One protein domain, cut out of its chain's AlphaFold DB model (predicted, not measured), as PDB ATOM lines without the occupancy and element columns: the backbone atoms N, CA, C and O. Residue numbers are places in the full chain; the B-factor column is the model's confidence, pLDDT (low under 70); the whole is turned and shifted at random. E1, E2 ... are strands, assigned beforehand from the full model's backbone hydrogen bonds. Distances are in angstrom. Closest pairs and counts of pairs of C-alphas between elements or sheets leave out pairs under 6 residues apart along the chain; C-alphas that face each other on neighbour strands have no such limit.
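Overview. This is residues 33 to 84 of the 84 residues of an uncharacterized protein of Novosphingobium sp. ST904 (UniProt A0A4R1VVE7). This domain has little regular structure: a small hairpin of two short strands, E1 and E2, sits between two long loop stretches, residues 33 to 49 and 60 to 84, which reach opposite ends of the longest axis. Just after E2 the chain folds back, and residues 65 to 66 pair antiparallel with 58 to 59. The printed part has 52 residues, no named helix and an antiparallel sheet E1 - E2; it is all strand, with 6 residues in named elements. It is only just compact, close to loose, with a radius of gyration of the C-alphas of 11.6 A, and spans 39 by 21 by 20 A.

Arrangement. Look at E1, residues 50 to 52, and E2, residues 57 to 59, a hairpin with a tight link and 134 degrees between directions. C-alphas 51 and 58 face each other at 4.5 A; N 59 and O 50, 2.8 A apart, are within hydrogen-bond range.

Along the chain. Find C-alpha 50 at (14.427, -7.094, 48.389); E1 runs 6.5 A from there. E2 runs 6.6 A to C-alpha 59 at (14.727, -2.135, 46.338).

Size, cuts and confidence. The farthest C-alphas, of Leu 39 and Ala 84, are 40.9 A apart. The printed part has no cut; pLDDT is under 70 in residues 69 to 84.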
ATOM      1  N   LYS A  33      14.737   3.811  57.091       91.06
ATOM      2  CA  LYS A  33      15.817   3.862  56.093       91.06
ATOM      3  C   LYS A  33      15.426   3.240  54.756       91.06
ATOM      4  O   LYS A  33      15.575   3.862  53.712       91.06
ATOM      5  N   CYS A  34      14.988   1.981  54.766       90.94
ATOM      6  CA  CYS A  34      14.805   1.201  53.539       90.94
ATOM      7  C   CYS A  34      13.348   0.912  53.188       90.94
ATOM      8  O   CYS A  34      13.102   0.330  52.136       90.94
ATOM      9  N   ARG A  35      12.393   1.313  54.040       91.56
ATOM     10  CA  ARG A  35      10.939   1.132  53.872       91.56
ATOM     11  C   ARG A  35      10.438  -0.315  53.910       91.56
ATOM     12  O   ARG A  35       9.254  -0.542  53.661       91.56
ATOM     13  N   ARG A  36      11.291  -1.280  54.280       92.69
ATOM     14  CA  ARG A  36      10.870  -2.673  54.496       92.69
ATOM     15  C   ARG A  36       9.756  -2.745  55.547       92.69
ATOM     16  O   ARG A  36       9.930  -2.155  56.615       92.69
ATOM     17  N   PRO A  37       8.655  -3.460  55.276       93.19
ATOM     18  CA  PRO A  37       7.589  -3.657  56.249       93.19
ATOM     19  C   PRO A  37       8.068  -4.525  57.420       93.19
ATOM     20  O   PRO A  37       8.737  -5.541  57.229       93.19
ATOM     21  N   HIS A  38       7.723  -4.118  58.636       90.75
ATOM     22  CA  HIS A  38       7.990  -4.878  59.850       90.75
ATOM     23  C   HIS A  38       7.062  -6.101  59.916       90.75
ATOM     24  O   HIS A  38       5.892  -6.007  59.557       90.75
ATOM     25  N   LEU A  39       7.590  -7.253  60.350       88.25
ATOM     26  CA  LEU A  39       6.863  -8.527  60.531       88.25
ATOM     27  C   LEU A  39       6.183  -9.122  59.281       88.25
ATOM     28  O   LEU A  39       5.515 -10.150  59.382       88.25
ATOM     29  N   ARG A  40       6.382  -8.550  58.089       90.69
ATOM     30  CA  ARG A  40       5.867  -9.113  56.836       90.69
ATOM     31  C   ARG A  40       6.927  -9.977  56.160       90.69
ATOM     32  O   ARG A  40       8.098  -9.606  56.091       90.69
ATOM     33  N   ARG A  41       6.508 -11.115  55.607       90.38
ATOM     34  CA  ARG A  41       7.374 -11.952  54.772       90.38
ATOM     35  C   ARG A  41       7.636 -11.243  53.439       90.38
ATOM     36  O   ARG A  41       6.694 -10.849  52.758       90.38
ATOM     37  N   ILE A  42       8.909 -11.089  53.084       90.19
ATOM     38  CA  ILE A  42       9.365 -10.481  51.827       90.19
ATOM     39  C   ILE A  42      10.399 -11.387  51.161       90.19
ATOM     40  O   ILE A  42      11.105 -12.131  51.842       90.19
ATOM     41  N   VAL A  43      10.516 -11.295  49.838       91.00
ATOM     42  CA  VAL A  43      11.582 -11.966  49.084       91.00
ATOM     43  C   VAL A  43      12.826 -11.081  49.103       91.00
ATOM     44  O   VAL A  43      12.743  -9.884  48.821       91.00
ATOM     45  N   HIS A  44      13.984 -11.652  49.427       89.00
ATOM     46  CA  HIS A  44      15.271 -10.961  49.388       89.00
ATOM     47  C   HIS A  44      16.341 -11.821  48.714       89.00
ATOM     48  O   HIS A  44      16.290 -13.043  48.789       89.00
ATOM     49  N   LEU A  45      17.338 -11.179  48.102       86.62
ATOM     50  CA  LEU A  45      18.446 -11.868  47.423       86.62
ATOM     51  C   LEU A  45      19.623 -12.209  48.356       86.62
ATOM     52  O   LEU A  45      20.594 -12.814  47.924       86.62
ATOM     53  N   GLY A  46      19.567 -11.809  49.631       84.19
ATOM     54  CA  GLY A  46      20.635 -12.053  50.617       84.19
ATOM     55  C   GLY A  46      21.764 -11.014  50.591       84.19
ATOM     56  O   GLY A  46      22.406 -10.787  51.608       84.19
ATOM     57  N   ASP A  47      21.914 -10.281  49.491       83.94
ATOM     58  CA  ASP A  47      22.854  -9.162  49.319       83.94
ATOM     59  C   ASP A  47      22.311  -7.799  49.805       83.94
ATOM     60  O   ASP A  47      22.899  -6.746  49.564       83.94
ATOM     61  N   GLY A  48      21.147  -7.801  50.460       86.00
ATOM     62  CA  GLY A  48      20.447  -6.593  50.902       86.00
ATOM     63  C   GLY A  48      19.369  -6.086  49.938       86.00
ATOM     64  O   GLY A  48      18.557  -5.247  50.341       86.00
ATOM     65  N   ARG A  49      19.260  -6.618  48.714       91.38
ATOM     66  CA  ARG A  49      18.126  -6.319  47.824       91.38
ATOM     67  C   ARG A  49      16.881  -7.110  48.210       91.38
ATOM     68  O   ARG A  49      16.967  -8.246  48.676       91.38
ATOM     69  N   TRP A  50      15.713  -6.502  48.026       92.19
ATOM     70  CA  TRP A  50      14.427  -7.094  48.389       92.19
ATOM     71  C   TRP A  50      13.294  -6.637  47.468       92.19
ATOM     72  O   TRP A  50      13.357  -5.549  46.897       92.19
ATOM     73  N   TRP A  51      12.281  -7.487  47.301       92.12
ATOM     74  CA  TRP A  51      11.116  -7.209  46.465       92.12
ATOM     75  C   TRP A  51      10.062  -6.426  47.245       92.12
ATOM     76  O   TRP A  51       9.540  -6.909  48.253       92.12
ATOM     77  N   ASP A  52       9.734  -5.230  46.761       91.56
ATOM     78  CA  ASP A  52       8.606  -4.455  47.256       91.56
ATOM     79  C   ASP A  52       7.330  -4.891  46.529       91.56
ATOM     80  O   ASP A  52       7.072  -4.479  45.399       91.56
ATOM     81  N   GLY A  53       6.536  -5.737  47.190       88.31
ATOM     82  CA  GLY A  53       5.262  -6.217  46.657       88.31
ATOM     83  C   GLY A  53       4.180  -5.141  46.559       88.31
ATOM     84  O   GLY A  53       3.295  -5.281  45.724       88.31
ATOM     85  N   ASP A  54       4.262  -4.068  47.356       87.88
ATOM     86  CA  ASP A  54       3.296  -2.964  47.279       87.88
ATOM     87  C   ASP A  54       3.592  -2.084  46.050       87.88
ATOM     88  O   ASP A  54       2.679  -1.581  45.403       87.88
ATOM     89  N   ALA A  55       4.876  -1.906  45.717       88.19
ATOM     90  CA  ALA A  55       5.319  -1.018  44.641       88.19
ATOM     91  C   ALA A  55       5.762  -1.732  43.348       88.19
ATOM     92  O   ALA A  55       6.172  -1.065  42.395       88.19
ATOM     93  N   GLY A  56       5.742  -3.067  43.318       89.56
ATOM     94  CA  GLY A  56       6.042  -3.883  42.138       89.56
ATOM     95  C   GLY A  56       7.477  -3.766  41.616       89.56
ATOM     96  O   GLY A  56       7.697  -3.847  40.407       89.56
ATOM     97  N   HIS A  57       8.462  -3.525  42.485       89.75
ATOM     98  CA  HIS A  57       9.860  -3.407  42.065       89.75
ATOM     99  C   HIS A  57      10.861  -3.836  43.138       89.75
ATOM    100  O   HIS A  57      10.562  -3.920  44.327       89.75
ATOM    101  N   TRP A  58      12.104  -4.056  42.714       92.31
ATOM    102  CA  TRP A  58      13.209  -4.350  43.617       92.31
ATOM    103  C   TRP A  58      13.772  -3.089  44.261       92.31
ATOM    104  O   TRP A  58      14.001  -2.076  43.594       92.31
ATOM    105  N   ARG A  59      14.072  -3.180  45.554       93.19
ATOM    106  CA  ARG A  59      14.727  -2.135  46.338       93.19
ATOM    107  C   ARG A  59      16.063  -2.594  46.898       93.19
ATOM    108  O   ARG A  59      16.254  -3.773  47.186       93.19
ATOM    109  N   SER A  60      16.978  -1.649  47.089       92.38
ATOM    110  CA  SER A  60      18.245  -1.881  47.785       92.38
ATOM    111  C   SER A  60      18.083  -1.908  49.312       92.38
ATOM    112  O   SER A  60      17.020  -1.604  49.866       92.38
ATOM    113  N   ASP A  61      19.185  -2.194  50.000       89.94
ATOM    114  CA  ASP A  61      19.378  -2.052  51.450       89.94
ATOM    115  C   ASP A  61      19.091  -0.628  51.974       89.94
ATOM    116  O   ASP A  61      18.801  -0.439  53.154       89.94
ATOM    117  N   ARG A  62      19.134   0.376  51.089       91.31
ATOM    118  CA  ARG A  62      18.812   1.789  51.355       91.31
ATOM    119  C   ARG A  62      17.450   2.222  50.807       91.31
ATOM    120  O   ARG A  62      17.164   3.409  50.776       91.31
ATOM    121  N   GLY A  63      16.629   1.291  50.321       88.69
ATOM    122  CA  GLY A  63      15.278   1.580  49.827       88.69
ATOM    123  C   GLY A  63      15.202   2.197  48.426       88.69
ATOM    124  O   GLY A  63      14.098   2.467  47.949       88.69
ATOM    125  N   ARG A  64      16.336   2.385  47.737       90.88
ATOM    126  CA  ARG A  64      16.356   2.872  46.347       90.88
ATOM    127  C   ARG A  64      15.857   1.793  45.398       90.88
ATOM    128  O   ARG A  64      16.198   0.627  45.581       90.88
ATOM    129  N   ARG A  65      15.103   2.184  44.370       91.56
ATOM    130  CA  ARG A  65      14.713   1.284  43.279       91.56
ATOM    131  C   ARG A  65      15.966   0.781  42.560       91.56
ATOM    132  O   ARG A  65      16.854   1.569  42.246       91.56
ATOM    133  N   VAL A  66      16.027  -0.519  42.305       90.19
ATOM    134  CA  VAL A  66      17.126  -1.165  41.581       90.19
ATOM    135  C   VAL A  66      16.575  -2.090  40.506       90.19
ATOM    136  O   VAL A  66      15.518  -2.694  40.671       90.19
ATOM    137  N   ALA A  67      17.305  -2.216  39.401       84.00
ATOM    138  CA  ALA A  67      17.094  -3.299  38.454       84.00
ATOM    139  C   ALA A  67      17.910  -4.511  38.915       84.00
ATOM    140  O   ALA A  67      19.094  -4.388  39.237       84.00
ATOM    141  N   VAL A  68      17.292  -5.686  38.955       73.50
ATOM    142  CA  VAL A  68      18.006  -6.941  39.202       73.50
ATOM    143  C   VAL A  68      18.256  -7.585  37.843       73.50
ATOM    144  O   VAL A  68      17.322  -8.046  37.196       73.50
ATOM    145  N   LYS A  69      19.509  -7.559  37.375       65.50
ATOM    146  CA  LYS A  69      19.932  -8.296  36.176       65.50
ATOM    147  C   LYS A  69      20.246  -9.743  36.569       65.50
ATOM    148  O   LYS A  69      20.931  -9.956  37.565       65.50
ATOM    149  N   GLY A  70      19.764 -10.709  35.785       58.72
ATOM    150  CA  GLY A  70      20.210 -12.106  35.863       58.72
ATOM    151  C   GLY A  70      19.532 -12.999  36.907       58.72
ATOM    152  O   GLY A  70      20.140 -13.981  37.313       58.72
ATOM    153  N   PHE A  71      18.300 -12.706  37.342       51.09
ATOM    154  CA  PHE A  71      17.569 -13.607  38.242       51.09
ATOM    155  C   PHE A  71      16.293 -14.140  37.585       51.09
ATOM    156  O   PHE A  71      15.312 -13.413  37.419       51.09
ATOM    157  N   THR A  72      16.303 -15.424  37.226       45.50
ATOM    158  CA  THR A  72      15.096 -16.175  36.869       45.50
ATOM    159  C   THR A  72      14.424 -16.597  38.173       45.50
ATOM    160  O   THR A  72      14.805 -17.593  38.780       45.50
ATOM    161  N   LEU A  73      13.457 -15.815  38.659       50.94
ATOM    162  CA  LEU A  73      12.610 -16.255  39.768       50.94
ATOM    163  C   LEU A  73      11.649 -17.335  39.253       50.94
ATOM    164  O   LEU A  73      10.705 -17.032  38.520       50.94
ATOM    165  N   ALA A  74      11.862 -18.584  39.669       41.75
ATOM    166  CA  ALA A  74      10.750 -19.513  39.796       41.75
ATOM    167  C   ALA A  74       9.763 -18.883  40.794       41.75
ATOM    168  O   ALA A  74      10.155 -18.501  41.895       41.75
ATOM    169  N   SER A  75       8.515 -18.732  40.353       43.38
ATOM    170  CA  SER A  75       7.400 -18.092  41.065       43.38
ATOM    171  C   SER A  75       7.344 -16.559  40.979       43.38
ATOM    172  O   SER A  75       7.629 -15.838  41.929       43.38
ATOM    173  N   GLY A  76       6.809 -16.087  39.847       42.12
ATOM    174  CA  GLY A  76       5.776 -15.046  39.870       42.12
ATOM    175  C   GLY A  76       6.192 -13.647  39.416       42.12
ATOM    176  O   GLY A  76       6.492 -12.790  40.235       42.12
ATOM    177  N   LEU A  77       6.079 -13.423  38.102       45.28
ATOM    178  CA  LEU A  77       5.932 -12.130  37.419       45.28
ATOM    179  C   LEU A  77       7.035 -11.081  37.641       45.28
ATOM    180  O   LEU A  77       6.836 -10.031  38.249       45.28
ATOM    181  N   CYS A  78       8.158 -11.285  36.949       39.72
ATOM    182  CA  CYS A  78       8.884 -10.155  36.379       39.72
ATOM    183  C   CYS A  78       8.052  -9.606  35.206       39.72
ATOM    184  O   CYS A  78       7.927 -10.249  34.160       39.72
ATOM    185  N   CYS A  79       7.419  -8.448  35.406       42.88
ATOM    186  CA  CYS A  79       6.729  -7.723  34.348       42.88
ATOM    187  C   CYS A  79       7.758  -7.284  33.294       42.88
ATOM    188  O   CYS A  79       8.578  -6.406  33.541       42.88
ATOM    189  N   LYS A  80       7.725  -7.990  32.159       47.69
ATOM    190  CA  LYS A  80       8.091  -7.589  30.792       47.69
ATOM    191  C   LYS A  80       8.921  -6.301  30.660       47.69
ATOM    192  O   LYS A  80       8.356  -5.217  30.660       47.69
ATOM    193  N   ASN A  81      10.200  -6.458  30.321       40.19
ATOM    194  CA  ASN A  81      10.814  -5.593  29.312       40.19
ATOM    195  C   ASN A  81      10.984  -6.430  28.041       40.19
ATOM    196  O   ASN A  81      11.895  -7.250  27.937       40.19
ATOM    197  N   ARG A  82      10.032  -6.261  27.120       45.81
ATOM    198  CA  ARG A  82      10.119  -6.671  25.719       45.81
ATOM    199  C   ARG A  82      10.018  -5.375  24.913       45.81
ATOM    200  O   ARG A  82       8.915  -4.885  24.723       45.81
ATOM    201  N   GLU A  83      11.159  -4.853  24.494       38.56
ATOM    202  CA  GLU A  83      11.329  -3.810  23.473       38.56
ATOM    203  C   GLU A  83      12.530  -4.319  22.652       38.56
ATOM    204  O   GLU A  83      13.581  -4.578  23.240       38.56
ATOM    205  N   ALA A  84      12.261  -4.971  21.513       34.59
ATOM    206  CA  ALA A  84      12.194  -4.403  20.159       34.59
ATOM    207  C   ALA A  84      13.598  -4.124  19.610       34.59
ATOM    208  O   ALA A  84      14.265  -3.206  20.132       34.59
TER     209      ALA A  84